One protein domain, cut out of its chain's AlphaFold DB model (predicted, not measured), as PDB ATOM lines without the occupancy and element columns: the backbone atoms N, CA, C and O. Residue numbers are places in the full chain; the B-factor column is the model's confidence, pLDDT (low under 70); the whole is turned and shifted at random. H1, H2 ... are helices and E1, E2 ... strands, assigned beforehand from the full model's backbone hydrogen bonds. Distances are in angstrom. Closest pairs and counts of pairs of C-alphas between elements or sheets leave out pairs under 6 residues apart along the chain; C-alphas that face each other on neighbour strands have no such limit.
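What this domain is: This is residues 216 to 375 of the 773 residues of a protein of Chytriomyces confervae (UniProt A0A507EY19). Two lobes stand side by side: one gathers the small hairpins E1-E2 and E3-E4 and the helices H1 and H2, with few contacts among them, and the other is a three-stranded sheet, E5-E6-E7, with H3 on it, H5 at its E5 edge, and the short helices H4 and H6. The lobes come near each other where E1 and E2 approach E7, and residues 293 to 302 run from one to the other. The printed part has 160 residues, fewer than half of them in named elements, in the order E1 E2 H1 E3 E4 H2 H3 E5 E6 H4 H5 H6 E7; the sheets are antiparallel and the class is mixed, helices and strands. It is compact, with a radius of gyration of the C-alphas of 15.8 A, and spans 45 by 38 by 31 A.

How they stand to each other: E1, residues 216 to 218, and E2, 221 to 224, form an antiparallel hairpin, with N 218 and O 221 2.9 A apart. H1, 225 to 236, is close to but not clearly touching H2, 287 to 292: C-alphas 235 and 289, the closest, are 7.9 A apart, at a steep tilt of 58 degrees, opposite ways. E3, 268 to 270, and E4, 279 to 281, form a hairpin, with N 270 and O 279 2.8 A apart; both are apart from E1 and E2. H3, 303 to 309, is on the sheet of E5, 316 to 319, E6, 322 to 325, and E7, 367 to 371, at a height over the sheet of 9.2 A and only just over E5, with 3 C-alphas. E5 and E6 form a hairpin, with N 317 and O 324 2.9 A apart; E6 and E7 are antiparallel, with N 323 and O 369 2.8 A apart. H4, 327 to 331, is not on this sheet; H5, 345 to 356, only grazes it, and H6, 360 to 364, only just on it with 5 pairs of C-alphas within 10 A, only grazes it with residues 363 to 364. C-alphas 217 and 368, the closest of E1 and E7, are 7.2 A apart. Every O i to N i+4 pair is within hydrogen-bond range in H1, H3, H4 and H6; H5 has 5 of 8, and H2 has 0 of 2 but 2 of 3 O i to N i+3 pairs.

Where its parts are: E1 begins at C-alpha 216 (10.565, -83.109, 3.388). H1 is 15.8 A long, H5 17.6 A and E7 11.1 A, ending at C-alpha 371 (-2.699, -85.703, 15.333).

The domain as a whole: The two farthest C-alphas, of Lys 234 and Val 346, are 45.4 A apart. The printed part has no cut; the links H1 to E3 and H4 to H5 are long. Mean pLDDT of the printed part is 70.1, and residues 255 to 267 and 328 to 362 are among those under 70.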
ATOM      1  N   VAL A 216      10.141 -83.964   2.268       81.19
ATOM      2  CA  VAL A 216      10.565 -83.109   3.388       81.19
ATOM      3  C   VAL A 216       9.347 -82.533   4.094       81.19
ATOM      4  O   VAL A 216       8.296 -82.353   3.470       81.19
ATOM      5  N   PHE A 217       9.485 -82.251   5.387       82.56
ATOM      6  CA  PHE A 217       8.409 -81.690   6.198       82.56
ATOM      7  C   PHE A 217       8.648 -80.201   6.423       82.56
ATOM      8  O   PHE A 217       9.743 -79.799   6.817       82.56
ATOM      9  N   ILE A 218       7.635 -79.378   6.153       84.88
ATOM     10  CA  ILE A 218       7.660 -77.945   6.452       84.88
ATOM     11  C   ILE A 218       6.295 -77.528   7.001       84.88
ATOM     12  O   ILE A 218       5.271 -77.773   6.362       84.88
ATOM     13  N   PHE A 219       6.256 -76.931   8.196       84.75
ATOM     14  CA  PHE A 219       5.029 -76.508   8.891       84.75
ATOM     15  C   PHE A 219       3.944 -77.605   8.940       84.75
ATOM     16  O   PHE A 219       2.756 -77.355   8.704       84.75
ATOM     17  N   GLY A 220       4.352 -78.854   9.187       78.75
ATOM     18  CA  GLY A 220       3.457 -80.018   9.228       78.75
ATOM     19  C   GLY A 220       2.868 -80.461   7.881       78.75
ATOM     20  O   GLY A 220       1.922 -81.254   7.864       78.75
ATOM     21  N   HIS A 221       3.394 -79.965   6.759       82.50
ATOM     22  CA  HIS A 221       3.035 -80.387   5.404       82.50
ATOM     23  C   HIS A 221       4.193 -81.132   4.737       82.50
ATOM     24  O   HIS A 221       5.363 -80.866   5.008       82.50
ATOM     25  N   VAL A 222       3.846 -82.077   3.866       81.81
ATOM     26  CA  VAL A 222       4.785 -82.934   3.140       81.81
ATOM     27  C   VAL A 222       5.011 -82.366   1.746       81.81
ATOM     28  O   VAL A 222       4.067 -82.257   0.958       81.81
ATOM     29  N   TYR A 223       6.263 -82.063   1.424       84.94
ATOM     30  CA  TYR A 223       6.685 -81.560   0.120       84.94
ATOM     31  C   TYR A 223       7.607 -82.551  -0.585       84.94
ATOM     32  O   TYR A 223       8.254 -83.388   0.045       84.94
ATOM     33  N   ASP A 224       7.663 -82.467  -1.913       86.25
ATOM     34  CA  ASP A 224       8.600 -83.257  -2.709       86.25
ATOM     35  C   ASP A 224      10.045 -82.797  -2.465       86.25
ATOM     36  O   ASP A 224      10.338 -81.601  -2.541       86.25
ATOM     37  N   PHE A 225      10.956 -83.736  -2.183       86.50
ATOM     38  CA  PHE A 225      12.347 -83.397  -1.871       86.50
ATOM     39  C   PHE A 225      13.044 -82.683  -3.037       86.50
ATOM     40  O   PHE A 225      13.690 -81.659  -2.825       86.50
ATOM     41  N   ASN A 226      12.883 -83.173  -4.271       87.19
ATOM     42  CA  ASN A 226      13.604 -82.637  -5.428       87.19
ATOM     43  C   ASN A 226      13.129 -81.223  -5.777       87.19
ATOM     44  O   ASN A 226      13.951 -80.342  -6.030       87.19
ATOM     45  N   GLN A 227      11.813 -80.991  -5.742       87.44
ATOM     46  CA  GLN A 227      11.246 -79.659  -5.986       87.44
ATOM     47  C   GLN A 227      11.679 -78.660  -4.907       87.44
ATOM     48  O   GLN A 227      12.063 -77.532  -5.217       87.44
ATOM     49  N   THR A 228      11.690 -79.094  -3.644       86.94
ATOM     50  CA  THR A 228      12.102 -78.240  -2.523       86.94
ATOM     51  C   THR A 228      13.595 -77.911  -2.584       86.94
ATOM     52  O   THR A 228      13.981 -76.758  -2.392       86.94
ATOM     53  N   ALA A 229      14.442 -78.888  -2.921       86.75
ATOM     54  CA  ALA A 229      15.881 -78.694  -3.078       86.75
ATOM     55  C   ALA A 229      16.216 -77.699  -4.205       86.75
ATOM     56  O   ALA A 229      17.062 -76.824  -4.024       86.75
ATOM     57  N   GLN A 230      15.523 -77.785  -5.346       87.62
ATOM     58  CA  GLN A 230      15.692 -76.839  -6.457       87.62
ATOM     59  C   GLN A 230      15.292 -75.411  -6.065       87.62
ATOM     60  O   GLN A 230      16.008 -74.457  -6.377       87.62
ATOM     61  N   LEU A 231      14.171 -75.262  -5.355       86.88
ATOM     62  CA  LEU A 231      13.659 -73.963  -4.925       86.88
ATOM     63  C   LEU A 231      14.580 -73.280  -3.900       86.88
ATOM     64  O   LEU A 231      14.876 -72.088  -4.029       86.88
ATOM     65  N   LEU A 232      15.068 -74.035  -2.912       85.94
ATOM     66  CA  LEU A 232      15.967 -73.525  -1.873       85.94
ATOM     67  C   LEU A 232      17.365 -73.204  -2.418       85.94
ATOM     68  O   LEU A 232      17.937 -72.174  -2.047       85.94
ATOM     69  N   SER A 233      17.866 -74.004  -3.362       85.81
ATOM     70  CA  SER A 233      19.115 -73.716  -4.076       85.81
ATOM     71  C   SER A 233      19.014 -72.410  -4.871       85.81
ATOM     72  O   SER A 233      19.874 -71.543  -4.748       85.81
ATOM     73  N   LYS A 234      17.910 -72.208  -5.605       83.88
ATOM     74  CA  LYS A 234      17.697 -71.017  -6.443       83.88
ATOM     75  C   LYS A 234      17.471 -69.729  -5.646       83.88
ATOM     76  O   LYS A 234      17.919 -68.670  -6.068       83.88
ATOM     77  N   THR A 235      16.742 -69.807  -4.534       80.12
ATOM     78  CA  THR A 235      16.270 -68.616  -3.801       80.12
ATOM     79  C   THR A 235      17.195 -68.222  -2.651       80.12
ATOM     80  O   THR A 235      17.264 -67.051  -2.291       80.12
ATOM     81  N   SER A 236      17.907 -69.187  -2.061       74.31
ATOM     82  CA  SER A 236      18.653 -68.983  -0.811       74.31
ATOM     83  C   SER A 236      20.070 -69.556  -0.802       74.31
ATOM     84  O   SER A 236      20.721 -69.528   0.239       74.31
ATOM     85  N   ASN A 237      20.564 -70.066  -1.940       80.62
ATOM     86  CA  ASN A 237      21.871 -70.728  -2.067       80.62
ATOM     87  C   ASN A 237      22.083 -71.892  -1.072       80.62
ATOM     88  O   ASN A 237      23.218 -72.251  -0.760       80.62
ATOM     89  N   LEU A 238      20.998 -72.497  -0.572       83.62
ATOM     90  CA  LEU A 238      21.041 -73.653   0.320       83.62
ATOM     91  C   LEU A 238      20.983 -74.939  -0.507       83.62
ATOM     92  O   LEU A 238      19.994 -75.209  -1.189       83.62
ATOM     93  N   VAL A 239      22.039 -75.748  -0.431       83.94
ATOM     94  CA  VAL A 239      22.118 -77.035  -1.134       83.94
ATOM     95  C   VAL A 239      21.627 -78.146  -0.209       83.94
ATOM     96  O   VAL A 239      22.289 -78.484   0.770       83.94
ATOM     97  N   LEU A 240      20.463 -78.723  -0.521       83.81
ATOM     98  CA  LEU A 240      19.934 -79.880   0.204       83.81
ATOM     99  C   LEU A 240      20.557 -81.165  -0.348       83.81
ATOM    100  O   LEU A 240      20.278 -81.559  -1.480       83.81
ATOM    101  N   THR A 241      21.382 -81.831   0.460       81.94
ATOM    102  CA  THR A 241      21.883 -83.183   0.177       81.94
ATOM    103  C   THR A 241      20.837 -84.241   0.534       81.94
ATOM    104  O   THR A 241      19.856 -83.965   1.231       81.94
ATOM    105  N   SER A 242      21.046 -85.485   0.091       77.56
ATOM    106  CA  SER A 242      20.188 -86.631   0.434       77.56
ATOM    107  C   SER A 242      20.033 -86.862   1.942       77.56
ATOM    108  O   SER A 242      19.067 -87.493   2.366       77.56
ATOM    109  N   ASP A 243      20.926 -86.307   2.765       75.62
ATOM    110  CA  ASP A 243      20.884 -86.413   4.228       75.62
ATOM    111  C   ASP A 243      19.696 -85.672   4.857       75.62
ATOM    112  O   ASP A 243      19.362 -85.917   6.016       75.62
ATOM    113  N   PHE A 244      19.047 -84.784   4.100       78.50
ATOM    114  CA  PHE A 244      17.847 -84.058   4.520       78.50
ATOM    115  C   PHE A 244      16.544 -84.716   4.035       78.50
ATOM    116  O   PHE A 244      15.462 -84.163   4.239       78.50
ATOM    117  N   MET A 245      16.599 -85.899   3.410       77.25
ATOM    118  CA  MET A 245      15.383 -86.646   3.079       77.25
ATOM    119  C   MET A 245      14.657 -87.104   4.351       77.25
ATOM    120  O   MET A 245      15.251 -87.658   5.281       77.25
ATOM    121  N   SER A 246      13.343 -86.880   4.376       75.06
ATOM    122  CA  SER A 246      12.463 -87.049   5.539       75.06
ATOM    123  C   SER A 246      12.830 -86.167   6.745       75.06
ATOM    124  O   SER A 246      12.386 -86.447   7.855       75.06
ATOM    125  N   ALA A 247      13.631 -85.112   6.555       76.94
ATOM    126  CA  ALA A 247      13.931 -84.153   7.613       76.94
ATOM    127  C   ALA A 247      12.817 -83.104   7.759       76.94
ATOM    128  O   ALA A 247      12.141 -82.741   6.790       76.94
ATOM    129  N   ASP A 248      12.661 -82.598   8.982       79.88
ATOM    130  CA  ASP A 248      11.861 -81.411   9.259       79.88
ATOM    131  C   ASP A 248      12.696 -80.152   9.003       79.88
ATOM    132  O   ASP A 248      13.666 -79.868   9.709       79.88
ATOM    133  N   LEU A 249      12.328 -79.414   7.957       83.94
ATOM    134  CA  LEU A 249      12.981 -78.178   7.535       83.94
ATOM    135  C   LEU A 249      12.299 -76.932   8.113       83.94
ATOM    136  O   LEU A 249      12.784 -75.822   7.895       83.94
ATOM    137  N   THR A 250      11.214 -77.093   8.879       83.62
ATOM    138  CA  THR A 250      10.506 -75.993   9.558       83.62
ATOM    139  C   THR A 250      11.441 -75.051  10.338       83.62
ATOM    140  O   THR A 250      11.256 -73.835  10.237       83.62
ATOM    141  N   PRO A 251      12.509 -75.525  11.023       80.19
ATOM    142  CA  PRO A 251      13.458 -74.645  11.717       80.19
ATOM    143  C   PRO A 251      14.251 -73.672  10.820       80.19
ATOM    144  O   PRO A 251      14.873 -72.741  11.336       80.19
ATOM    145  N   LEU A 252      14.256 -73.838   9.492       80.31
ATOM    146  CA  LEU A 252      14.904 -72.892   8.568       80.31
ATOM    147  C   LEU A 252      14.069 -71.630   8.327       80.31
ATOM    148  O   LEU A 252      14.622 -70.608   7.919       80.31
ATOM    149  N   PHE A 253      12.763 -71.681   8.599       82.00
ATOM    150  CA  PHE A 253      11.815 -70.616   8.282       82.00
ATOM    151  C   PHE A 253      11.420 -69.823   9.531       82.00
ATOM    152  O   PHE A 253      11.146 -70.391  10.592       82.00
ATOM    153  N   LEU A 254      11.371 -68.497   9.422       72.94
ATOM    154  CA  LEU A 254      10.909 -67.612  10.492       72.94
ATOM    155  C   LEU A 254       9.935 -66.595   9.915       72.94
ATOM    156  O   LEU A 254      10.288 -65.819   9.034       72.94
ATOM    157  N   ALA A 255       8.711 -66.576  10.438       58.94
ATOM    158  CA  ALA A 255       7.756 -65.539  10.080       58.94
ATOM    159  C   ALA A 255       8.296 -64.173  10.540       58.94
ATOM    160  O   ALA A 255       8.590 -63.980  11.723       58.94
ATOM    161  N   THR A 256       8.397 -63.219   9.616       53.00
ATOM    162  CA  THR A 256       8.917 -61.849   9.814       53.00
ATOM    163  C   THR A 256       8.251 -61.091  10.976       53.00
ATOM    164  O   THR A 256       8.884 -60.254  11.622       53.00
ATOM    165  N   ALA A 257       7.020 -61.466  11.336       50.12
ATOM    166  CA  ALA A 257       6.267 -60.956  12.485       50.12
ATOM    167  C   ALA A 257       6.797 -61.384  13.878       50.12
ATOM    168  O   ALA A 257       6.279 -60.919  14.891       50.12
ATOM    169  N   CYS A 258       7.808 -62.259  13.968       51.75
ATOM    170  CA  CYS A 258       8.378 -62.707  15.252       51.75
ATOM    171  C   CYS A 258       9.448 -61.771  15.839       51.75
ATOM    172  O   CYS A 258       9.828 -61.944  16.993       51.75
ATOM    173  N   SER A 259       9.932 -60.783  15.084       51.56
ATOM    174  CA  SER A 259      11.005 -59.876  15.527       51.56
ATOM    175  C   SER A 259      10.576 -58.884  16.623       51.56
ATOM    176  O   SER A 259      11.423 -58.358  17.339       51.56
ATOM    177  N   SER A 260       9.271 -58.647  16.787       49.03
ATOM    178  CA  SER A 260       8.717 -57.620  17.686       49.03
ATOM    179  C   SER A 260       8.489 -58.075  19.134       49.03
ATOM    180  O   SER A 260       8.176 -57.251  19.987       49.03
ATOM    181  N   PHE A 261       8.638 -59.368  19.431       50.81
ATOM    182  CA  PHE A 261       8.429 -59.928  20.769       50.81
ATOM    183  C   PHE A 261       9.682 -60.701  21.182       50.81
ATOM    184  O   PHE A 261       9.878 -61.837  20.758       50.81
ATOM    185  N   GLY A 262      10.549 -60.053  21.968       49.41
ATOM    186  CA  GLY A 262      11.853 -60.571  22.387       49.41
ATOM    187  C   GLY A 262      11.796 -62.007  22.911       49.41
ATOM    188  O   GLY A 262      11.305 -62.265  24.007       49.41
ATOM    189  N   GLY A 263      12.322 -62.938  22.119       51.34
ATOM    190  CA  GLY A 263      12.520 -64.342  22.462       51.34
ATOM    191  C   GLY A 263      13.877 -64.813  21.939       51.34
ATOM    192  O   GLY A 263      14.378 -64.250  20.971       51.34
ATOM    193  N   ALA A 264      14.455 -65.806  22.626       49.75
ATOM    194  CA  ALA A 264      15.826 -66.332  22.535       49.75
ATOM    195  C   ALA A 264      16.493 -66.329  21.136       49.75
ATOM    196  O   ALA A 264      15.796 -66.478  20.136       49.75
ATOM    197  N   PRO A 265      17.842 -66.246  21.047       50.88
ATOM    198  CA  PRO A 265      18.566 -66.299  19.774       50.88
ATOM    199  C   PRO A 265      18.199 -67.568  18.996       50.88
ATOM    200  O   PRO A 265      18.510 -68.684  19.409       50.88
ATOM    201  N   GLN A 266      17.495 -67.394  17.879       63.03
ATOM    202  CA  GLN A 266      16.959 -68.504  17.100       63.03
ATOM    203  C   GLN A 266      17.959 -68.891  16.013       63.03
ATOM    204  O   GLN A 266      18.099 -68.193  15.012       63.03
ATOM    205  N   SER A 267      18.661 -70.010  16.189       64.31
ATOM    206  CA  SER A 267      19.505 -70.559  15.127       64.31
ATOM    207  C   SER A 267      18.625 -71.140  14.013       64.31
ATOM    208  O   SER A 267      17.851 -72.074  14.236       64.31
ATOM    209  N   CYS A 268      18.741 -70.593  12.802       77.94
ATOM    210  CA  CYS A 268      18.081 -71.079  11.589       77.94
ATOM    211  C   CYS A 268      18.856 -72.273  11.023       77.94
ATOM    212  O   CYS A 268      19.436 -72.188   9.941       77.94
ATOM    213  N   SER A 269      18.948 -73.352  11.806       78.00
ATOM    214  CA  SER A 269      19.780 -74.508  11.487       78.00
ATOM    215  C   SER A 269      19.034 -75.827  11.637       78.00
ATOM    216  O   SER A 269      18.394 -76.059  12.663       78.00
ATOM    217  N   VAL A 270      19.199 -76.715  10.663       79.62
ATOM    218  CA  VAL A 270      18.723 -78.101  10.696       79.62
ATOM    219  C   VAL A 270      19.936 -79.020  10.672       79.62
ATOM    220  O   VAL A 270      20.836 -78.853   9.848       79.62
ATOM    221  N   ARG A 271      20.001 -79.979  11.596       75.81
ATOM    222  CA  ARG A 271      21.089 -80.964  11.625       75.81
ATOM    223  C   ARG A 271      20.880 -82.005  10.525       75.81
ATOM    224  O   ARG A 271      19.748 -82.380  10.230       75.81
ATOM    225  N   ALA A 272      21.973 -82.443   9.908       71.38
ATOM    226  CA  ALA A 272      21.929 -83.521   8.930       71.38
ATOM    227  C   ALA A 272      21.722 -84.869   9.637       71.38
ATOM    228  O   ALA A 272      22.322 -85.132  10.681       71.38
ATOM    229  N   ARG A 273      20.911 -85.744   9.037       66.50
ATOM    230  CA  ARG A 273      20.508 -87.038   9.610       66.50
ATOM    231  C   ARG A 273      21.655 -88.041   9.784       66.50
ATOM    232  O   ARG A 273      21.576 -88.906  10.646       66.50
ATOM    233  N   PHE A 274      22.709 -87.942   8.975       64.56
ATOM    234  CA  PHE A 274      23.832 -88.893   8.958       64.56
ATOM    235  C   PHE A 274      25.152 -88.289   9.470       64.56
ATOM    236  O   PHE A 274      26.229 -88.720   9.069       64.56
ATOM    237  N   GLY A 275      25.090 -87.273  10.340       61.06
ATOM    238  CA  GLY A 275      26.291 -86.652  10.922       61.06
ATOM    239  C   GLY A 275      27.052 -85.706   9.981       61.06
ATOM    240  O   GLY A 275      28.189 -85.344  10.268       61.06
ATOM    241  N   GLY A 276      26.432 -85.300   8.866       65.88
ATOM    242  CA  GLY A 276      26.940 -84.251   7.978       65.88
ATOM    243  C   GLY A 276      26.857 -82.842   8.586       65.88
ATOM    244  O   GLY A 276      26.347 -82.643   9.693       65.88
ATOM    245  N   SER A 277      27.339 -81.837   7.852       73.25
ATOM    246  CA  SER A 277      27.238 -80.432   8.261       73.25
ATOM    247  C   SER A 277      25.774 -80.003   8.420       73.25
ATOM    248  O   SER A 277      24.919 -80.309   7.589       73.25
ATOM    249  N   SER A 278      25.464 -79.280   9.502       75.81
ATOM    250  CA  SER A 278      24.132 -78.702   9.689       75.81
ATOM    251  C   SER A 278      23.846 -77.669   8.603       75.81
ATOM    252  O   SER A 278      24.673 -76.787   8.358       75.81
ATOM    253  N   LEU A 279      22.661 -77.728   8.005       80.56
ATOM    254  CA  LEU A 279      22.185 -76.699   7.094       80.56
ATOM    255  C   LEU A 279      21.797 -75.481   7.924       80.56
ATOM    256  O   LEU A 279      20.801 -75.529   8.638       80.56
ATOM    257  N   SER A 280      22.590 -74.414   7.871       79.38
ATOM    258  CA  SER A 280      22.349 -73.183   8.626       79.38
ATOM    259  C   SER A 280      22.309 -71.968   7.710       79.38
ATOM    260  O   SER A 280      23.207 -71.794   6.890       79.38
ATOM    261  N   SER A 281      21.318 -71.101   7.898       76.56
ATOM    262  CA  SER A 281      21.268 -69.781   7.264       76.56
ATOM    263  C   SER A 281      21.543 -68.684   8.293       76.56
ATOM    264  O   SER A 281      21.065 -68.763   9.425       76.56
ATOM    265  N   ALA A 282      22.288 -67.645   7.905       70.56
ATOM    266  CA  ALA A 282      22.544 -66.480   8.760       70.56
ATOM    267  C   ALA A 282      21.263 -65.669   9.040       70.56
ATOM    268  O   ALA A 282      21.124 -65.074  10.105       70.56
ATOM    269  N   VAL A 283      20.317 -65.682   8.093       75.62
ATOM    270  CA  VAL A 283      18.975 -65.099   8.219       75.62
ATOM    271  C   VAL A 283      17.954 -66.186   7.895       75.62
ATOM    272  O   VAL A 283      18.064 -66.856   6.867       75.62
ATOM    273  N   CYS A 284      16.975 -66.395   8.771       76.81
ATOM    274  CA  CYS A 284      15.912 -67.369   8.532       76.81
ATOM    275  C   CYS A 284      15.108 -67.012   7.275       76.81
ATOM    276  O   CYS A 284      14.891 -65.841   6.972       76.81
ATOM    277  N   LEU A 285      14.634 -68.038   6.575       82.88
ATOM    278  CA  LEU A 285      13.864 -67.896   5.345       82.88
ATOM    279  C   LEU A 285      12.447 -67.387   5.629       82.88
ATOM    280  O   LEU A 285      11.829 -67.780   6.622       82.88
ATOM    281  N   ASP A 286      11.917 -66.564   4.724       80.88
ATOM    282  CA  ASP A 286      10.510 -66.164   4.748       80.88
ATOM    283  C   ASP A 286       9.626 -67.359   4.330       80.88
ATOM    284  O   ASP A 286       9.873 -67.951   3.271       80.88
ATOM    285  N   PRO A 287       8.601 -67.735   5.123       79.62
ATOM    286  CA  PRO A 287       7.621 -68.750   4.741       79.62
ATOM    287  C   PRO A 287       6.992 -68.552   3.353       79.62
ATOM    288  O   PRO A 287       6.669 -69.547   2.708       79.62
ATOM    289  N   ALA A 288       6.884 -67.312   2.857       80.81
ATOM    290  CA  ALA A 288       6.329 -67.006   1.531       80.81
ATOM    291  C   ALA A 288       7.088 -67.678   0.367       80.81
ATOM    292  O   ALA A 288       6.541 -67.873  -0.717       80.81
ATOM    293  N   ILE A 289       8.348 -68.078   0.578       83.38
ATOM    294  CA  ILE A 289       9.141 -68.819  -0.414       83.38
ATOM    295  C   ILE A 289       8.482 -70.173  -0.739       83.38
ATOM    296  O   ILE A 289       8.516 -70.620  -1.885       83.38
ATOM    297  N   ILE A 290       7.842 -70.807   0.247       83.81
ATOM    298  CA  ILE A 290       7.231 -72.137   0.109       83.81
ATOM    299  C   ILE A 290       5.874 -72.069  -0.603       83.81
ATOM    300  O   ILE A 290       5.438 -73.083  -1.139       83.81
ATOM    301  N   ASP A 291       5.233 -70.899  -0.699       83.00
ATOM    302  CA  ASP A 291       3.945 -70.743  -1.401       83.00
ATOM    303  C   ASP A 291       4.041 -71.085  -2.903       83.00
ATOM    304  O   ASP A 291       3.032 -71.333  -3.563       83.00
ATOM    305  N   GLN A 292       5.261 -71.150  -3.447       83.38
ATOM    306  CA  GLN A 292       5.550 -71.604  -4.812       83.38
ATOM    307  C   GLN A 292       5.508 -73.136  -4.971       83.38
ATOM    308  O   GLN A 292       5.551 -73.636  -6.096       83.38
ATOM    309  N   LEU A 293       5.440 -73.890  -3.869       84.56
ATOM    310  CA  LEU A 293       5.359 -75.349  -3.847       84.56
ATOM    311  C   LEU A 293       3.950 -75.804  -3.455       84.56
ATOM    312  O   LEU A 293       3.350 -75.306  -2.505       84.56
ATOM    313  N   THR A 294       3.436 -76.826  -4.139       83.62
ATOM    314  CA  THR A 294       2.170 -77.460  -3.763       83.62
ATOM    315  C   THR A 294       2.421 -78.571  -2.734       83.62
ATOM    316  O   THR A 294       3.174 -79.511  -3.005       83.62
ATOM    317  N   PRO A 295       1.818 -78.501  -1.532       80.62
ATOM    318  CA  PRO A 295       1.970 -79.565  -0.546       80.62
ATOM    319  C   PRO A 295       1.297 -80.847  -1.054       80.62
ATOM    320  O   PRO A 295       0.145 -80.816  -1.491       80.62
ATOM    321  N   LYS A 296       1.986 -81.993  -0.966       75.88
ATOM    322  CA  LYS A 296       1.420 -83.301  -1.347       75.88
ATOM    323  C   LYS A 296       0.345 -83.758  -0.364       75.88
ATOM    324  O   LYS A 296      -0.656 -84.341  -0.764       75.88
ATOM    325  N   SER A 297       0.581 -83.551   0.930       73.31
ATOM    326  CA  SER A 297      -0.335 -83.935   2.012       73.31
ATOM    327  C   SER A 297       0.056 -83.260   3.333       73.31
ATOM    328  O   SER A 297       1.092 -82.597   3.419       73.31
ATOM    329  N   ARG A 298      -0.772 -83.415   4.373       76.12
ATOM    330  CA  ARG A 298      -0.414 -83.071   5.760       76.12
ATOM    331  C   ARG A 298       0.212 -84.276   6.452       76.12
ATOM    332  O   ARG A 298      -0.237 -85.398   6.236       76.12
ATOM    333  N   ALA A 299       1.201 -84.036   7.305       75.69
ATOM    334  CA  ALA A 299       1.770 -85.075   8.155       75.69
ATOM    335  C   ALA A 299       0.810 -85.374   9.317       75.69
ATOM    336  O   ALA A 299       0.471 -84.465  10.080       75.69
ATOM    337  N   TYR A 300       0.375 -86.631   9.438       75.69
ATOM    338  CA  TYR A 300      -0.472 -87.102  10.533       75.69
ATOM    339  C   TYR A 300       0.308 -88.040  11.452       75.69
ATOM    340  O   TYR A 300       1.000 -88.929  10.973       75.69
ATOM    341  N   PHE A 301       0.162 -87.847  12.760       71.00
ATOM    342  CA  PHE A 301       0.756 -88.677  13.802       71.00
ATOM    343  C   PHE A 301      -0.350 -89.387  14.576       71.00
ATOM    344  O   PHE A 301      -1.283 -88.740  15.065       71.00
ATOM    345  N   SER A 302      -0.244 -90.703  14.735       70.69
ATOM    346  CA  SER A 302      -1.070 -91.424  15.702       70.69
ATOM    347  C   SER A 302      -0.614 -91.102  17.133       70.69
ATOM    348  O   SER A 302       0.512 -90.659  17.368       70.69
ATOM    349  N   TRP A 303      -1.471 -91.343  18.128       71.38
ATOM    350  CA  TRP A 303      -1.079 -91.175  19.535       71.38
ATOM    351  C   TRP A 303       0.077 -92.101  19.939       71.38
ATOM    352  O   TRP A 303       0.897 -91.721  20.775       71.38
ATOM    353  N   SER A 304       0.184 -93.281  19.319       68.19
ATOM    354  CA  SER A 304       1.356 -94.152  19.446       68.19
ATOM    355  C   SER A 304       2.625 -93.480  18.925       68.19
ATOM    356  O   SER A 304       3.635 -93.506  19.624       68.19
ATOM    357  N   ASP A 305       2.570 -92.809  17.771       69.25
ATOM    358  CA  ASP A 305       3.742 -92.149  17.175       69.25
ATOM    359  C   ASP A 305       4.218 -90.968  18.017       69.25
ATOM    360  O   ASP A 305       5.420 -90.772  18.188       69.25
ATOM    361  N   VAL A 306       3.287 -90.188  18.579       71.38
ATOM    362  CA  VAL A 306       3.628 -89.080  19.485       71.38
ATOM    363  C   VAL A 306       4.348 -89.607  20.725       71.38
ATOM    364  O   VAL A 306       5.374 -89.054  21.110       71.38
ATOM    365  N   ASN A 307       3.858 -90.701  21.317       71.38
ATOM    366  CA  ASN A 307       4.466 -91.301  22.505       71.38
ATOM    367  C   ASN A 307       5.842 -91.919  22.211       71.38
ATOM    368  O   ASN A 307       6.763 -91.747  23.005       71.38
ATOM    369  N   LEU A 308       6.001 -92.596  21.069       67.31
ATOM    370  CA  LEU A 308       7.274 -93.197  20.648       67.31
ATOM    371  C   LEU A 308       8.356 -92.153  20.354       67.31
ATOM    372  O   LEU A 308       9.535 -92.399  20.590       67.31
ATOM    373  N   ASN A 309       7.966 -90.982  19.851       65.25
ATOM    374  CA  ASN A 309       8.890 -89.897  19.529       65.25
ATOM    375  C   ASN A 309       9.177 -88.950  20.708       65.25
ATOM    376  O   ASN A 309      10.017 -88.059  20.579       65.25
ATOM    377  N   ASN A 310       8.509 -89.127  21.850       68.62
ATOM    378  CA  ASN A 310       8.700 -88.311  23.048       68.62
ATOM    379  C   ASN A 310       9.794 -88.902  23.960       68.62
ATOM    380  O   ASN A 310       9.546 -89.244  25.116       68.62
ATOM    381  N   ILE A 311      10.997 -89.081  23.406       63.97
ATOM    382  CA  ILE A 311      12.176 -89.636  24.088       63.97
ATOM    383  C   ILE A 311      13.300 -88.598  24.022       63.97
ATOM    384  O   ILE A 311      13.583 -88.071  22.947       63.97
ATOM    385  N   SER A 312      13.959 -88.335  25.158       58.72
ATOM    386  CA  SER A 312      15.087 -87.394  25.265       58.72
ATOM    387  C   SER A 312      16.111 -87.595  24.130       58.72
ATOM    388  O   SER A 312      16.546 -88.730  23.932       58.72
ATOM    389  N   PRO A 313      16.527 -86.531  23.412       59.62
ATOM    390  CA  PRO A 313      16.290 -85.112  23.707       59.62
ATOM    391  C   PRO A 313      14.931 -84.573  23.227       59.62
ATOM    392  O   PRO A 313      14.586 -83.437  23.546       59.62
ATOM    393  N   HIS A 314      14.149 -85.352  22.477       67.44
ATOM    394  CA  HIS A 314      12.935 -84.865  21.839       67.44
ATOM    395  C   HIS A 314      11.738 -84.779  22.782       67.44
ATOM    396  O   HIS A 314      11.370 -85.751  23.436       67.44
ATOM    397  N   THR A 315      11.107 -83.601  22.824       71.88
ATOM    398  CA  THR A 315       9.850 -83.384  23.554       71.88
ATOM    399  C   THR A 315       8.755 -82.958  22.584       71.88
ATOM    400  O   THR A 315       8.805 -81.849  22.045       71.88
ATOM    401  N   LEU A 316       7.768 -83.827  22.357       75.19
ATOM    402  CA  LEU A 316       6.611 -83.531  21.509       75.19
ATOM    403  C   LEU A 316       5.398 -83.139  22.352       75.19
ATOM    404  O   LEU A 316       5.059 -83.808  23.326       75.19
ATOM    405  N   VAL A 317       4.709 -82.070  21.952       75.12
ATOM    406  CA  VAL A 317       3.508 -81.565  22.629       75.12
ATOM    407  C   VAL A 317       2.377 -81.393  21.625       75.12
ATOM    408  O   VAL A 317       2.572 -80.827  20.554       75.12
ATOM    409  N   VAL A 318       1.169 -81.838  21.974       75.31
ATOM    410  CA  VAL A 318      -0.025 -81.637  21.143       75.31
ATOM    411  C   VAL A 318      -0.771 -80.385  21.601       75.31
ATOM    412  O   VAL A 318      -1.253 -80.326  22.730       75.31
ATOM    413  N   PHE A 319      -0.928 -79.401  20.715       75.19
ATOM    414  CA  PHE A 319      -1.675 -78.169  20.977       75.19
ATOM    415  C   PHE A 319      -2.665 -77.878  19.843       75.19
ATOM    416  O   PHE A 319      -2.297 -77.833  18.673       75.19
ATOM    417  N   LYS A 320      -3.953 -77.704  20.178       72.81
ATOM    418  CA  LYS A 320      -5.049 -77.446  19.214       72.81
ATOM    419  C   LYS A 320      -5.072 -78.396  17.995       72.81
ATOM    420  O   LYS A 320      -5.486 -78.009  16.908       72.81
ATOM    421  N   GLY A 321      -4.661 -79.654  18.184       72.19
ATOM    422  CA  GLY A 321      -4.609 -80.679  17.133       72.19
ATOM    423  C   GLY A 321      -3.330 -80.682  16.282       72.19
ATOM    424  O   GLY A 321      -3.160 -81.608  15.494       72.19
ATOM    425  N   ALA A 322      -2.432 -79.711  16.462       77.25
ATOM    426  CA  ALA A 322      -1.081 -79.724  15.905       77.25
ATOM    427  C   ALA A 322      -0.105 -80.408  16.877       77.25
ATOM    428  O   ALA A 322      -0.227 -80.262  18.094       77.25
ATOM    429  N   VAL A 323       0.861 -81.142  16.339       78.44
ATOM    430  CA  VAL A 323       1.992 -81.735  17.058       78.44
ATOM    431  C   VAL A 323       3.169 -80.771  16.941       78.44
ATOM    432  O   VAL A 323       3.541 -80.377  15.834       78.44
ATOM    433  N   LEU A 324       3.728 -80.373  18.082       79.44
ATOM    434  CA  LEU A 324       4.808 -79.402  18.200       79.44
ATOM    435  C   LEU A 324       6.077 -80.071  18.734       79.44
ATOM    436  O   LEU A 324       6.026 -80.737  19.766       79.44
ATOM    437  N   ASN A 325       7.216 -79.860  18.078       78.19
ATOM    438  CA  ASN A 325       8.528 -80.284  18.557       78.19
ATOM    439  C   ASN A 325       9.165 -79.180  19.406       78.19
ATOM    440  O   ASN A 325       9.681 -78.196  18.884       78.19
ATOM    441  N   MET A 326       9.136 -79.352  20.725       73.12
ATOM    442  CA  MET A 326       9.541 -78.344  21.712       73.12
ATOM    443  C   MET A 326      10.979 -78.505  22.211       73.12
ATOM    444  O   MET A 326      11.408 -77.786  23.110       73.12
ATOM    445  N   THR A 327      11.740 -79.418  21.609       72.38
ATOM    446  CA  THR A 327      13.116 -79.748  22.008       72.38
ATOM    447  C   THR A 327      13.998 -78.508  22.127       72.38
ATOM    448  O   THR A 327      14.533 -78.227  23.193       72.38
ATOM    449  N   SER A 328      14.091 -77.713  21.057       67.12
ATOM    450  CA  SER A 328      14.940 -76.519  21.016       67.12
ATOM    451  C   SER A 328      14.465 -75.419  21.968       67.12
ATOM    452  O   SER A 328      15.288 -74.707  22.542       67.12
ATOM    453  N   TYR A 329      13.155 -75.298  22.188       67.75
ATOM    454  CA  TYR A 329      12.589 -74.318  23.114       67.75
ATOM    455  C   TYR A 329      12.939 -74.631  24.577       67.75
ATOM    456  O   TYR A 329      13.249 -73.722  25.347       67.75
ATOM    457  N   LEU A 330      12.929 -75.914  24.953       66.44
ATOM    458  CA  LEU A 330      13.215 -76.366  26.317       66.44
ATOM    459  C   LEU A 330      14.717 -76.434  26.633       66.44
ATOM    460  O   LEU A 330      15.097 -76.275  27.788       66.44
ATOM    461  N   THR A 331      15.579 -76.636  25.631       61.56
ATOM    462  CA  THR A 331      17.038 -76.748  25.827       61.56
ATOM    463  C   THR A 331      17.788 -75.412  25.803       61.56
ATOM    464  O   THR A 331      18.986 -75.386  26.078       61.56
ATOM    465  N   THR A 332      17.137 -74.298  25.445       59.22
ATOM    466  CA  THR A 332      17.810 -72.992  25.318       59.22
ATOM    467  C   THR A 332      17.876 -72.273  26.679       59.22
ATOM    468  O   THR A 332      16.833 -72.013  27.273       59.22
ATOM    469  N   PRO A 333      19.063 -71.887  27.188       49.22
ATOM    470  CA  PRO A 333      19.252 -71.472  28.587       49.22
ATOM    471  C   PRO A 333      18.734 -70.066  28.966       49.22
ATOM    472  O   PRO A 333      18.982 -69.621  30.083       49.22
ATOM    473  N   GLN A 334      18.028 -69.346  28.081       50.81
ATOM    474  CA  GLN A 334      17.519 -67.987  28.364       50.81
ATOM    475  C   GLN A 334      16.013 -67.891  28.634       50.81
ATOM    476  O   GLN A 334      15.530 -66.845  29.066       50.81
ATOM    477  N   SER A 335      15.252 -68.962  28.443       49.84
ATOM    478  CA  SER A 335      13.900 -69.051  28.981       49.84
ATOM    479  C   SER A 335      14.033 -69.445  30.452       49.84
ATOM    480  O   SER A 335      14.280 -70.607  30.756       49.84
ATOM    481  N   GLY A 336      13.861 -68.498  31.384       46.53
ATOM    482  CA  GLY A 336      13.831 -68.753  32.843       46.53
ATOM    483  C   GLY A 336      12.795 -69.799  33.291       46.53
ATOM    484  O   GLY A 336      12.697 -70.140  34.463       46.53
ATOM    485  N   SER A 337      12.033 -70.332  32.343       48.19
ATOM    486  CA  SER A 337      11.212 -71.517  32.444       48.19
ATOM    487  C   SER A 337      12.024 -72.821  32.432       48.19
ATOM    488  O   SER A 337      11.696 -73.668  33.234       48.19
ATOM    489  N   GLY A 338      13.093 -73.020  31.650       45.97
ATOM    490  CA  GLY A 338      13.695 -74.345  31.363       45.97
ATOM    491  C   GLY A 338      14.013 -75.279  32.551       45.97
ATOM    492  O   GLY A 338      13.983 -76.496  32.390       45.97
ATOM    493  N   GLN A 339      14.230 -74.755  33.764       43.19
ATOM    494  CA  GLN A 339      14.434 -75.559  34.983       43.19
ATOM    495  C   GLN A 339      13.142 -76.082  35.651       43.19
ATOM    496  O   GLN A 339      13.220 -76.981  36.484       43.19
ATOM    497  N   LEU A 340      11.955 -75.580  35.287       44.53
ATOM    498  CA  LEU A 340      10.660 -76.015  35.843       44.53
ATOM    499  C   LEU A 340       9.959 -77.112  35.010       44.53
ATOM    500  O   LEU A 340       8.965 -77.681  35.455       44.53
ATOM    501  N   PHE A 341      10.436 -77.395  33.791       50.81
ATOM    502  CA  PHE A 341       9.681 -78.109  32.739       50.81
ATOM    503  C   PHE A 341      10.263 -79.498  32.447       50.81
ATOM    504  O   PHE A 341      10.222 -79.981  31.317       50.81
ATOM    505  N   GLY A 342      10.789 -80.164  33.475       43.78
ATOM    506  CA  GLY A 342      11.116 -81.585  33.397       43.78
ATOM    507  C   GLY A 342       9.845 -82.418  33.205       43.78
ATOM    508  O   GLY A 342       9.107 -82.625  34.160       43.78
ATOM    509  N   ALA A 343       9.590 -82.843  31.963       46.81
ATOM    510  CA  ALA A 343       8.792 -83.999  31.525       46.81
ATOM    511  C   ALA A 343       7.577 -84.431  32.387       46.81
ATOM    512  O   ALA A 343       7.374 -85.622  32.611       46.81
ATOM    513  N   ASN A 344       6.745 -83.496  32.862       45.47
ATOM    514  CA  ASN A 344       5.559 -83.816  33.661       45.47
ATOM    515  C   ASN A 344       4.276 -83.480  32.873       45.47
ATOM    516  O   ASN A 344       4.099 -82.320  32.491       45.47
ATOM    517  N   PRO A 345       3.344 -84.429  32.645       46.59
ATOM    518  CA  PRO A 345       2.133 -84.201  31.841       46.59
ATOM    519  C   PRO A 345       1.206 -83.101  32.393       46.59
ATOM    520  O   PRO A 345       0.423 -82.524  31.638       46.59
ATOM    521  N   VAL A 346       1.338 -82.747  33.677       41.91
ATOM    522  CA  VAL A 346       0.642 -81.618  34.328       41.91
ATOM    523  C   VAL A 346       1.095 -80.255  33.773       41.91
ATOM    524  O   VAL A 346       0.303 -79.317  33.679       41.91
ATOM    525  N   VAL A 347       2.348 -80.140  33.324       50.84
ATOM    526  CA  VAL A 347       2.924 -78.892  32.790       50.84
ATOM    527  C   VAL A 347       2.368 -78.565  31.398       50.84
ATOM    528  O   VAL A 347       2.187 -77.399  31.059       50.84
ATOM    529  N   THR A 348       1.981 -79.580  30.621       52.97
ATOM    530  CA  THR A 348       1.317 -79.441  29.311       52.97
ATOM    531  C   THR A 348      -0.007 -78.672  29.392       52.97
ATOM    532  O   THR A 348      -0.347 -77.917  28.482       52.97
ATOM    533  N   GLN A 349      -0.748 -78.824  30.496       49.22
ATOM    534  CA  GLN A 349      -2.041 -78.165  30.704       49.22
ATOM    535  C   GLN A 349      -1.872 -76.681  31.082       49.22
ATOM    536  O   GLN A 349      -2.616 -75.832  30.596       49.22
ATOM    537  N   LEU A 350      -0.832 -76.358  31.861       50.84
ATOM    538  CA  LEU A 350      -0.413 -74.983  32.172       50.84
ATOM    539  C   LEU A 350       0.165 -74.260  30.942       50.84
ATOM    540  O   LEU A 350      -0.223 -73.125  30.663       50.84
ATOM    541  N   LEU A 351       1.003 -74.934  30.145       57.22
ATOM    542  CA  LEU A 351       1.519 -74.423  28.867       57.22
ATOM    543  C   LEU A 351       0.395 -74.096  27.876       57.22
ATOM    544  O   LEU A 351       0.460 -73.072  27.200       57.22
ATOM    545  N   GLY A 352      -0.662 -74.914  27.835       57.62
ATOM    546  CA  GLY A 352      -1.831 -74.666  26.989       57.62
ATOM    547  C   GLY A 352      -2.507 -73.322  27.273       57.62
ATOM    548  O   GLY A 352      -2.896 -72.634  26.332       57.62
ATOM    549  N   THR A 353      -2.586 -72.911  28.544       56.91
ATOM    550  CA  THR A 353      -3.154 -71.603  28.921       56.91
ATOM    551  C   THR A 353      -2.239 -70.438  28.555       56.91
ATOM    552  O   THR A 353      -2.728 -69.426  28.069       56.91
ATOM    553  N   MET A 354      -0.918 -70.581  28.707       57.16
ATOM    554  CA  MET A 354       0.047 -69.544  28.316       57.16
ATOM    555  C   MET A 354       0.109 -69.356  26.797       57.16
ATOM    556  O   MET A 354       0.215 -68.233  26.307       57.16
ATOM    557  N   TRP A 355       0.040 -70.446  26.035       62.53
ATOM    558  CA  TRP A 355       0.127 -70.402  24.576       62.53
ATOM    559  C   TRP A 355      -1.155 -69.935  23.901       62.53
ATOM    560  O   TRP A 355      -1.102 -69.498  22.753       62.53
ATOM    561  N   ASP A 356      -2.291 -69.965  24.598       64.31
ATOM    562  CA  ASP A 356      -3.539 -69.411  24.074       64.31
ATOM    563  C   ASP A 356      -3.456 -67.889  23.862       64.31
ATOM    564  O   ASP A 356      -4.056 -67.359  22.926       64.31
ATOM    565  N   TRP A 357      -2.640 -67.204  24.672       58.88
ATOM    566  CA  TRP A 357      -2.349 -65.769  24.561       58.88
ATOM    567  C   TRP A 357      -1.208 -65.449  23.587       58.88
ATOM    568  O   TRP A 357      -0.959 -64.283  23.281       58.88
ATOM    569  N   MET A 358      -0.505 -66.467  23.088       63.75
ATOM    570  CA  MET A 358       0.664 -66.295  22.237       63.75
ATOM    571  C   MET A 358       0.253 -66.235  20.752       63.75
ATOM    572  O   MET A 358      -0.462 -67.123  20.271       63.75
ATOM    573  N   PRO A 359       0.707 -65.227  19.979       64.88
ATOM    574  CA  PRO A 359       0.419 -65.141  18.550       64.88
ATOM    575  C   PRO A 359       0.820 -66.417  17.795       64.88
ATOM    576  O   PRO A 359       1.874 -66.998  18.061       64.88
ATOM    577  N   ARG A 360       0.008 -66.832  16.805       69.00
ATOM    578  CA  ARG A 360       0.231 -68.065  16.014       69.00
ATOM    579  C   ARG A 360       1.648 -68.182  15.457       69.00
ATOM    580  O   ARG A 360       2.214 -69.269  15.452       69.00
ATOM    581  N   VAL A 361       2.225 -67.054  15.056       67.00
ATOM    582  CA  VAL A 361       3.578 -66.951  14.498       67.00
ATOM    583  C   VAL A 361       4.666 -67.510  15.421       67.00
ATOM    584  O   VAL A 361       5.659 -68.035  14.932       67.00
ATOM    585  N   HIS A 362       4.459 -67.479  16.740       68.31
ATOM    586  CA  HIS A 362       5.468 -67.894  17.713       68.31
ATOM    587  C   HIS A 362       5.546 -69.418  17.884       68.31
ATOM    588  O   HIS A 362       6.627 -69.957  18.109       68.31
ATOM    589  N   TRP A 363       4.419 -70.129  17.761       70.56
ATOM    590  CA  TRP A 363       4.393 -71.591  17.891       70.56
ATOM    591  C   TRP A 363       4.381 -72.325  16.542       70.56
ATOM    592  O   TRP A 363       4.686 -73.516  16.498       70.56
ATOM    593  N   GLN A 364       4.108 -71.624  15.433       75.19
ATOM    594  CA  GLN A 364       4.123 -72.183  14.074       75.19
ATOM    595  C   GLN A 364       5.461 -72.830  13.691       75.19
ATOM    596  O   GLN A 364       5.465 -73.878  13.054       75.19
ATOM    597  N   ARG A 365       6.588 -72.262  14.136       75.44
ATOM    598  CA  ARG A 365       7.946 -72.777  13.877       75.44
ATOM    599  C   ARG A 365       8.220 -74.155  14.493       75.44
ATOM    600  O   ARG A 365       9.158 -74.827  14.084       75.44
ATOM    601  N   TYR A 366       7.410 -74.576  15.461       77.31
ATOM    602  CA  TYR A 366       7.565 -75.872  16.117       77.31
ATOM    603  C   TYR A 366       6.617 -76.937  15.550       77.31
ATOM    604  O   TYR A 366       6.675 -78.076  15.997       77.31
ATOM    605  N   ILE A 367       5.744 -76.610  14.586       82.31
ATOM    606  CA  ILE A 367       4.775 -77.566  14.026       82.31
ATOM    607  C   ILE A 367       5.483 -78.618  13.169       82.31
ATOM    608  O   ILE A 367       5.976 -78.313  12.087       82.31
ATOM    609  N   VAL A 368       5.405 -79.873  13.609       77.50
ATOM    610  CA  VAL A 368       5.898 -81.053  12.877       77.50
ATOM    611  C   VAL A 368       4.787 -81.820  12.158       77.50
ATOM    612  O   VAL A 368       5.043 -82.514  11.180       77.50
ATOM    613  N   GLY A 369       3.534 -81.672  12.591       80.06
ATOM    614  CA  GLY A 369       2.380 -82.310  11.955       80.06
ATOM    615  C   GLY A 369       1.097 -82.124  12.747       80.06
ATOM    616  O   GLY A 369       0.997 -81.232  13.585       80.06
ATOM    617  N   TYR A 370       0.108 -82.969  12.482       78.62
ATOM    618  CA  TYR A 370      -1.202 -82.956  13.131       78.62
ATOM    619  C   TYR A 370      -1.506 -84.332  13.714       78.62
ATOM    620  O   TYR A 370      -1.056 -85.342  13.187       78.62
ATOM    621  N   VAL A 371      -2.263 -84.400  14.806       74.56
ATOM    622  CA  VAL A 371      -2.699 -85.703  15.333       74.56
ATOM    623  C   VAL A 371      -3.777 -86.267  14.416       74.56
ATOM    624  O   VAL A 371      -4.686 -85.525  14.030       74.56
ATOM    625  N   ASP A 372      -3.680 -87.556  14.081       65.25
ATOM    626  CA  ASP A 372      -4.708 -88.273  13.330       65.25
ATOM    627  C   ASP A 372      -6.050 -88.141  14.062       65.25
ATOM    628  O   ASP A 372      -6.284 -88.699  15.137       65.25
ATOM    629  N   ARG A 373      -6.922 -87.307  13.501       56.59
ATOM    630  CA  ARG A 373      -8.333 -87.274  13.845       56.59
ATOM    631  C   ARG A 373      -9.028 -87.866  12.641       56.59
ATOM    632  O   ARG A 373      -9.101 -87.198  11.607       56.59
ATOM    633  N   ALA A 374      -9.560 -89.078  12.795       57.12
ATOM    634  CA  ALA A 374     -10.502 -89.627  11.832       57.12
ATOM    635  C   ALA A 374     -11.501 -88.522  11.465       57.12
ATOM    636  O   ALA A 374     -12.063 -87.864  12.350       57.12
ATOM    637  N   SER A 375     -11.673 -88.257  10.166       64.81
ATOM    638  CA  SER A 375     -12.616 -87.228   9.737       64.81
ATOM    639  C   SER A 375     -13.993 -87.543  10.336       64.81
ATOM    640  O   SER A 375     -14.357 -88.713  10.503       64.81
TER     641      SER A 375